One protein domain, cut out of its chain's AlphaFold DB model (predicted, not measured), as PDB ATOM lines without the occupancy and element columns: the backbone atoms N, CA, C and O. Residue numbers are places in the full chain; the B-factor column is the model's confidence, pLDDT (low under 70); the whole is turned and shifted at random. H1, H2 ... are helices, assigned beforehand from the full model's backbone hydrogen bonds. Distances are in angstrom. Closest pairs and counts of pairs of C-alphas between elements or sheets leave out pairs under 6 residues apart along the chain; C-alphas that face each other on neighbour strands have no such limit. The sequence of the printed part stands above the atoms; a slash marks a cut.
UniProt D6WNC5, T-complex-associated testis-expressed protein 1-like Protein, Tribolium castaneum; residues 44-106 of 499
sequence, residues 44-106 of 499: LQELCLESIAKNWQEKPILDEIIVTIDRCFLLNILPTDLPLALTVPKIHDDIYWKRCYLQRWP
ATOM      1  N   LEU A  44     182.673 108.741 144.841       91.44
ATOM      2  CA  LEU A  44     183.079 108.870 146.247       91.44
ATOM      3  C   LEU A  44     182.728 110.260 146.804       91.44
ATOM      4  O   LEU A  44     182.335 110.379 147.957       91.44
ATOM      5  N   GLN A  45     182.829 111.294 145.967       90.75
ATOM      6  CA  GLN A  45     182.453 112.667 146.295       90.75
ATOM      7  C   GLN A  45     180.966 112.775 146.664       90.75
ATOM      8  O   GLN A  45     180.647 113.279 147.737       90.75
ATOM      9  N   GLU A  46     180.066 112.237 145.836       90.38
ATOM     10  CA  GLU A  46     178.623 112.208 146.118       90.38
ATOM     11  C   GLU A  46     178.310 111.429 147.401       90.38
ATOM     12  O   GLU A  46     177.557 111.913 148.242       90.38
ATOM     13  N   LEU A  47     178.937 110.263 147.602       93.25
ATOM     14  CA  LEU A  47     178.764 109.463 148.821       93.25
ATOM     15  C   LEU A  47     179.236 110.212 150.077       93.25
ATOM     16  O   LEU A  47     178.576 110.157 151.117       93.25
ATOM     17  N   CYS A  48     180.350 110.942 149.989       93.25
ATOM     18  CA  CYS A  48     180.832 111.795 151.073       93.25
ATOM     19  C   CYS A  48     179.841 112.927 151.381       93.25
ATOM     20  O   CYS A  48     179.522 113.143 152.550       93.25
ATOM     21  N   LEU A  49     179.314 113.616 150.362       93.75
ATOM     22  CA  LEU A  49     178.331 114.690 150.544       93.75
ATOM     23  C   LEU A  49     177.008 114.168 151.123       93.75
ATOM     24  O   LEU A  49     176.436 114.807 152.003       93.75
ATOM     25  N   GLU A  50     176.552 112.983 150.713       94.38
ATOM     26  CA  GLU A  50     175.383 112.317 151.302       94.38
ATOM     27  C   GLU A  50     175.604 111.946 152.769       94.38
ATOM     28  O   GLU A  50     174.717 112.138 153.605       94.38
ATOM     29  N   SER A  51     176.803 111.470 153.109       94.50
ATOM     30  CA  SER A  51     177.178 111.206 154.497       94.50
ATOM     31  C   SER A  51     177.208 112.492 155.329       94.50
ATOM     32  O   SER A  51     176.728 112.495 156.464       94.50
ATOM     33  N   ILE A  52     177.708 113.602 154.775       94.44
ATOM     34  CA  ILE A  52     177.677 114.916 155.436       94.44
ATOM     35  C   ILE A  52     176.229 115.368 155.650       94.44
ATOM     36  O   ILE A  52     175.877 115.765 156.757       94.44
ATOM     37  N   ALA A  53     175.370 115.258 154.632       94.12
ATOM     38  CA  ALA A  53     173.962 115.634 154.736       94.12
ATOM     39  C   ALA A  53     173.228 114.836 155.825       94.12
ATOM     40  O   ALA A  53     172.463 115.404 156.603       94.12
ATOM     41  N   LYS A  54     173.497 113.527 155.918       94.75
ATOM     42  CA  LYS A  54     172.900 112.639 156.926       94.75
ATOM     43  C   LYS A  54     173.337 112.984 158.352       94.75
ATOM     44  O   LYS A  54     172.526 112.889 159.267       94.75
ATOM     45  N   ASN A  55     174.591 113.396 158.534       94.62
ATOM     46  CA  ASN A  55     175.169 113.727 159.841       94.62
ATOM     47  C   ASN A  55     175.220 115.241 160.105       94.62
ATOM     48  O   ASN A  55     175.956 115.702 160.979       94.62
ATOM     49  N   TRP A  56     174.431 116.030 159.368       94.00
ATOM     50  CA  TRP A  56     174.459 117.489 159.452       94.00
ATOM     51  C   TRP A  56     174.200 118.008 160.872       94.00
ATOM     52  O   TRP A  56     174.803 118.997 161.282       94.00
ATOM     53  N   GLN A  57     173.332 117.330 161.635       93.44
ATOM     54  CA  GLN A  57     173.020 117.727 163.012       93.44
ATOM     55  C   GLN A  57     174.216 117.612 163.962       93.44
ATOM     56  O   GLN A  57     174.330 118.405 164.891       93.44
ATOM     57  N   GLU A  58     175.109 116.656 163.715       92.94
ATOM     58  CA  GLU A  58     176.309 116.451 164.524       92.94
ATOM     59  C   GLU A  58     177.443 117.382 164.082       92.94
ATOM     60  O   GLU A  58     178.167 117.921 164.920       92.94
ATOM     61  N   LYS A  59     177.606 117.587 162.764       91.69
ATOM     62  CA  LYS A  59     178.723 118.363 162.206       91.69
ATOM     63  C   LYS A  59     178.326 119.173 160.950       91.69
ATOM     64  O   LYS A  59     178.549 118.716 159.826       91.69
ATOM     65  N   PRO A  60     177.787 120.399 161.099       92.00
ATOM     66  CA  PRO A  60     177.361 121.238 159.973       92.00
ATOM     67  C   PRO A  60     178.549 121.959 159.301       92.00
ATOM     68  O   PRO A  60     178.792 123.145 159.527       92.00
ATOM     69  N   ILE A  61     179.310 121.235 158.475       91.06
ATOM     70  CA  ILE A  61     180.604 121.675 157.908       91.06
ATOM     71  C   ILE A  61     180.530 122.366 156.536       91.06
ATOM     72  O   ILE A  61     181.449 122.238 155.730       91.06
ATOM     73  N   LEU A  62     179.462 123.108 156.228       91.00
ATOM     74  CA  LEU A  62     179.329 123.736 154.900       91.00
ATOM     75  C   LEU A  62     180.490 124.692 154.576       91.00
ATOM     76  O   LEU A  62     180.976 124.681 153.448       91.00
ATOM     77  N   ASP A  63     180.975 125.457 155.555       89.19
ATOM     78  CA  ASP A  63     182.090 126.404 155.383       89.19
ATOM     79  C   ASP A  63     183.444 125.722 155.128       89.19
ATOM     80  O   ASP A  63     184.338 126.332 154.548       89.19
ATOM     81  N   GLU A  64     183.592 124.448 155.509       91.62
ATOM     82  CA  GLU A  64     184.802 123.657 155.236       91.62
ATOM     83  C   GLU A  64     184.838 123.154 153.777       91.62
ATOM     84  O   GLU A  64     185.896 122.780 153.267       91.62
ATOM     85  N   ILE A  65     183.699 123.162 153.071       89.00
ATOM     86  CA  ILE A  65     183.601 122.734 151.672       89.00
ATOM     87  C   ILE A  65     183.965 123.914 150.765       89.00
ATOM     88  O   ILE A  65     183.162 124.814 150.532       89.00
ATOM     89  N   ILE A  66     185.186 123.888 150.226       86.56
ATOM     90  CA  ILE A  66     185.739 124.965 149.384       86.56
ATOM     91  C   ILE A  66     185.098 124.979 147.985       86.56
ATOM     92  O   ILE A  66     184.907 126.033 147.381       86.56
ATOM     93  N   VAL A  67     184.772 123.803 147.448       87.19
ATOM     94  CA  VAL A  67     184.301 123.645 146.070       87.19
ATOM     95  C   VAL A  67     182.831 124.069 145.953       87.19
ATOM     96  O   VAL A  67     181.942 123.462 146.546       87.19
ATOM     97  N   THR A  68     182.552 125.097 145.145       85.69
ATOM     98  CA  THR A  68     181.201 125.676 145.008       85.69
ATOM     99  C   THR A  68     180.161 124.674 144.510       85.69
ATOM    100  O   THR A  68     179.047 124.656 145.027       85.69
ATOM    101  N   ILE A  69     180.509 123.818 143.542       85.50
ATOM    102  CA  ILE A  69     179.565 122.822 143.008       85.50
ATOM    103  C   ILE A  69     179.139 121.815 144.091       85.50
ATOM    104  O   ILE A  69     177.962 121.466 144.167       85.50
ATOM    105  N   ASP A  70     180.047 121.451 144.999       88.19
ATOM    106  CA  ASP A  70     179.786 120.519 146.101       88.19
ATOM    107  C   ASP A  70     178.905 121.142 147.174       88.19
ATOM    108  O   ASP A  70     177.996 120.489 147.687       88.19
ATOM    109  N   ARG A  71     179.114 122.432 147.470       89.44
ATOM    110  CA  ARG A  71     178.205 123.202 148.328       89.44
ATOM    111  C   ARG A  71     176.800 123.221 147.737       89.44
ATOM    112  O   ARG A  71     175.840 122.915 148.437       89.44
ATOM    113  N   CYS A  72     176.667 123.536 146.446       88.00
ATOM    114  CA  CYS A  72     175.371 123.540 145.768       88.00
ATOM    115  C   CYS A  72     174.712 122.155 145.785       88.00
ATOM    116  O   CYS A  72     173.510 122.061 146.031       88.00
ATOM    117  N   PHE A  73     175.476 121.084 145.550       88.94
ATOM    118  CA  PHE A  73     174.965 119.717 145.636       88.94
ATOM    119  C   PHE A  73     174.480 119.398 147.051       88.94
ATOM    120  O   PHE A  73     173.329 119.002 147.220       88.94
ATOM    121  N   LEU A  74     175.302 119.666 148.073       92.62
ATOM    122  CA  LEU A  74     174.947 119.455 149.476       92.62
ATOM    123  C   LEU A  74     173.651 120.193 149.843       92.62
ATOM    124  O   LEU A  74     172.719 119.587 150.364       92.62
ATOM    125  N   LEU A  75     173.542 121.479 149.504       92.31
ATOM    126  CA  LEU A  75     172.344 122.291 149.758       92.31
ATOM    127  C   LEU A  75     171.084 121.753 149.061       92.31
ATOM    128  O   LEU A  75     169.975 121.943 149.566       92.31
ATOM    129  N   ASN A  76     171.232 121.067 147.923       92.06
ATOM    130  CA  ASN A  76     170.130 120.422 147.205       92.06
ATOM    131  C   ASN A  76     169.690 119.085 147.816       92.06
ATOM    132  O   ASN A  76     168.551 118.680 147.591       92.06
ATOM    133  N   ILE A  77     170.545 118.420 148.596       93.56
ATOM    134  CA  ILE A  77     170.223 117.133 149.231       93.56
ATOM    135  C   ILE A  77     169.939 117.243 150.732       93.56
ATOM    136  O   ILE A  77     169.363 116.318 151.299       93.56
ATOM    137  N   LEU A  78     170.296 118.360 151.381       95.56
ATOM    138  CA  LEU A  78     170.033 118.556 152.811       95.56
ATOM    139  C   LEU A  78     168.532 118.395 153.138       95.56
ATOM    140  O   LEU A  78     167.694 118.888 152.363       95.56
ATOM    141  N   PRO A  79     168.182 117.746 154.267       94.94
ATOM    142  CA  PRO A  79     166.803 117.666 154.743       94.94
ATOM    143  C   PRO A  79     166.233 119.056 155.028       94.94
ATOM    144  O   PRO A  79     166.915 119.916 155.572       94.94
ATOM    145  N   THR A  80     164.978 119.294 154.661       94.00
ATOM    146  CA  THR A  80     164.325 120.610 154.800       94.00
ATOM    147  C   THR A  80     163.723 120.863 156.186       94.00
ATOM    148  O   THR A  80     163.196 121.941 156.446       94.00
ATOM    149  N   ASP A  81     163.726 119.855 157.055       93.06
ATOM    150  CA  ASP A  81     163.169 119.851 158.411       93.06
ATOM    151  C   ASP A  81     164.243 120.017 159.501       93.06
ATOM    152  O   ASP A  81     163.974 119.829 160.687       93.06
ATOM    153  N   LEU A  82     165.462 120.398 159.109       94.12
ATOM    154  CA  LEU A  82     166.563 120.641 160.037       94.12
ATOM    155  C   LEU A  82     166.263 121.803 161.009       94.12
ATOM    156  O   LEU A  82     165.656 122.802 160.610       94.12
ATOM    157  N   PRO A  83     166.752 121.734 162.266       94.50
ATOM    158  CA  PRO A  83     166.572 122.802 163.247       94.50
ATOM    159  C   PRO A  83     167.093 124.159 162.760       94.50
ATOM    160  O   PRO A  83     168.185 124.256 162.189       94.50
ATOM    161  N   LEU A  84     166.350 125.234 163.050       95.38
ATOM    162  CA  LEU A  84     166.756 126.594 162.676       95.38
ATOM    163  C   LEU A  84     168.108 126.980 163.281       95.38
ATOM    164  O   LEU A  84     168.932 127.570 162.587       95.38
ATOM    165  N   ALA A  85     168.379 126.576 164.526       94.56
ATOM    166  CA  ALA A  85     169.646 126.850 165.212       94.56
ATOM    167  C   ALA A  85     170.880 126.326 164.448       94.56
ATOM    168  O   ALA A  85     171.965 126.886 164.568       94.56
ATOM    169  N   LEU A  86     170.715 125.281 163.628       93.44
ATOM    170  CA  LEU A  86     171.793 124.677 162.839       93.44
ATOM    171  C   LEU A  86     171.834 125.162 161.388       93.44
ATOM    172  O   LEU A  86     172.825 124.944 160.695       93.44
ATOM    173  N   THR A  87     170.760 125.783 160.903       94.81
ATOM    174  CA  THR A  87     170.620 126.177 159.495       94.81
ATOM    175  C   THR A  87     170.736 127.681 159.311       94.81
ATOM    176  O   THR A  87     171.443 128.123 158.410       94.81
ATOM    177  N   VAL A  88     170.133 128.495 160.179       95.38
ATOM    178  CA  VAL A  88     170.168 129.961 160.066       95.38
ATOM    179  C   VAL A  88     171.591 130.525 160.181       95.38
ATOM    180  O   VAL A  88     171.943 131.334 159.324       95.38
ATOM    181  N   PRO A  89     172.458 130.091 161.117       94.62
ATOM    182  CA  PRO A  89     173.815 130.637 161.211       94.62
ATOM    183  C   PRO A  89     174.782 130.088 160.153       94.62
ATOM    184  O   PRO A  89     175.844 130.664 159.954       94.62
ATOM    185  N   LYS A  90     174.455 128.949 159.523       93.19
ATOM    186  CA  LYS A  90     175.374 128.195 158.649       93.19
ATOM    187  C   LYS A  90     175.025 128.258 157.169       93.19
ATOM    188  O   LYS A  90     175.907 128.141 156.330       93.19
ATOM    189  N   ILE A  91     173.749 128.418 156.831       93.25
ATOM    190  CA  ILE A  91     173.260 128.379 155.454       93.25
ATOM    191  C   ILE A  91     172.780 129.774 155.055       93.25
ATOM    192  O   ILE A  91     171.692 130.221 155.434       93.25
ATOM    193  N   HIS A  92     173.603 130.469 154.273       89.19
ATOM    194  CA  HIS A  92     173.268 131.774 153.691       89.19
ATOM    195  C   HIS A  92     172.687 131.654 152.276       89.19
ATOM    196  O   HIS A  92     171.945 132.529 151.849       89.19
ATOM    197  N   ASP A  93     172.993 130.562 151.576       87.12
ATOM    198  CA  ASP A  93     172.577 130.320 150.197       87.12
ATOM    199  C   ASP A  93     171.070 130.033 150.067       87.12
ATOM    200  O   ASP A  93     170.511 129.160 150.736       87.12
ATOM    201  N   ASP A  94     170.418 130.712 149.121       89.06
ATOM    202  CA  ASP A  94     168.964 130.648 148.916       89.06
ATOM    203  C   ASP A  94     168.457 129.312 148.348       89.06
ATOM    204  O   ASP A  94     167.262 129.033 148.417       89.06
ATOM    205  N   ILE A  95     169.342 128.458 147.819       90.31
ATOM    206  CA  ILE A  95     168.987 127.142 147.253       90.31
ATOM    207  C   ILE A  95     168.237 126.293 148.287       90.31
ATOM    208  O   ILE A  95     167.166 125.751 148.004       90.31
ATOM    209  N   TYR A  96     168.784 126.212 149.502       93.56
ATOM    210  CA  TYR A  96     168.193 125.451 150.598       93.56
ATOM    211  C   TYR A  96     166.864 126.066 151.047       93.56
ATOM    212  O   TYR A  96     165.844 125.381 151.102       93.56
ATOM    213  N   TRP A  97     166.841 127.378 151.289       94.25
ATOM    214  CA  TRP A  97     165.654 128.077 151.782       94.25
ATOM    215  C   TRP A  97     164.500 128.062 150.778       94.25
ATOM    216  O   TRP A  97     163.351 127.892 151.180       94.25
ATOM    217  N   LYS A  98     164.793 128.130 149.474       91.81
ATOM    218  CA  LYS A  98     163.807 127.944 148.404       91.81
ATOM    219  C   LYS A  98     163.171 126.556 148.466       91.81
ATOM    220  O   LYS A  98     161.951 126.452 148.360       91.81
ATOM    221  N   ARG A  99     163.963 125.495 148.666       93.81
ATOM    222  CA  ARG A  99     163.440 124.126 148.830       93.81
ATOM    223  C   ARG A  99     162.547 124.022 150.065       93.81
ATOM    224  O   ARG A  99     161.412 123.571 149.942       93.81
ATOM    225  N   CYS A 100     163.016 124.509 151.215       94.25
ATOM    226  CA  CYS A 100     162.242 124.516 152.459       94.25
ATOM    227  C   CYS A 100     160.917 125.273 152.302       94.25
ATOM    228  O   CYS A 100     159.866 124.792 152.729       94.25
ATOM    229  N   TYR A 101     160.960 126.434 151.646       93.25
ATOM    230  CA  TYR A 101     159.790 127.259 151.386       93.25
ATOM    231  C   TYR A 101     158.789 126.542 150.477       93.25
ATOM    232  O   TYR A 101     157.629 126.385 150.845       93.25
ATOM    233  N   LEU A 102     159.225 126.075 149.304       91.44
ATOM    234  CA  LEU A 102     158.339 125.451 148.315       91.44
ATOM    235  C   LEU A 102     157.765 124.118 148.802       91.44
ATOM    236  O   LEU A 102     156.643 123.775 148.440       91.44
ATOM    237  N   GLN A 103     158.499 123.382 149.638       92.56
ATOM    238  CA  GLN A 103     158.001 122.153 150.245       92.56
ATOM    239  C   GLN A 103     156.883 122.424 151.258       92.56
ATOM    240  O   GLN A 103     155.897 121.689 151.290       92.56
ATOM    241  N   ARG A 104     157.019 123.473 152.078       92.81
ATOM    242  CA  ARG A 104     156.033 123.809 153.116       92.81
ATOM    243  C   ARG A 104     154.853 124.621 152.573       92.81
ATOM    244  O   ARG A 104     153.726 124.418 153.017       92.81
ATOM    245  N   TRP A 105     155.091 125.483 151.582       92.06
ATOM    246  CA  TRP A 105     154.107 126.408 151.010       92.06
ATOM    247  C   TRP A 105     154.096 126.408 149.466       92.06
ATOM    248  O   TRP A 105     154.301 127.448 148.844       92.06
ATOM    249  N   PRO A 106     153.774 125.283 148.801       86.62
ATOM    250  CA  PRO A 106     153.879 125.152 147.339       86.62
ATOM    251  C   PRO A 106     152.948 126.075 146.536       86.62
ATOM    252  O   PRO A 106     153.142 126.263 145.338       86.62
TER     253      PRO A 106
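What this domain is: This is residues 44 to 106 of the 499 residues of the protein "T-complex-associated testis-expressed protein 1-like Protein" of Tribolium castaneum (UniProt D6WNC5). Three helices of similar length form a stepped run, with H2 between H1 and H4: H1 crosses H2 steeply, while H4 runs nearly the same way as H2 but is shifted onward past its end. The short H3 is set off to one side of the H2 and H4 pair on two loops, and the long link from H1 to H2 loops out to that same side around Glu 58. The printed part has 63 residues with four named helices, in the order H1, H2, H3, H4, and no named strand; its class is all helix. It is compact, with a radius of gyration of the C-alphas of 11.2 A, yet elongated, spanning 34 by 21 by 18 A.

How they stand to each other: H1, residues 44 to 54, touches H2, residues 68 to 77, closest at the C-alphas of Leu 49 and Leu 74, 5.9 A apart. Their lines stand at a steep tilt of 49 degrees, and they run the same way. H3, residues 84 to 87, touches no helix. H4, residues 94 to 104, touches H2, with the C-alphas of Leu 75 and Tyr 96 closest at 5.3 A. These two run the same way at a shallow tilt of 11 degrees. H1 and H4 are apart. In H1, H2 and H4 every O i to N i+4 pair is within hydrogen-bond range; H3 is too short for such a pair.

Where its parts are: H1 begins at C-alpha 44, (183.079, 108.870, 146.247), and is 15.2 A long. H2 measures 14.5 A and H3 5.0 A. H4, 15.2 A, ends at C-alpha 104, (156.033, 123.809, 153.116).

The domain as a whole: The C-alphas farthest apart, those of Leu 44 and Trp 105, are 34.2 A apart. The printed part has no cut. The link from H1 to H2, residues 55 to 67, is long. Mean pLDDT of the printed part is 92.0, and no printed residue is under 70.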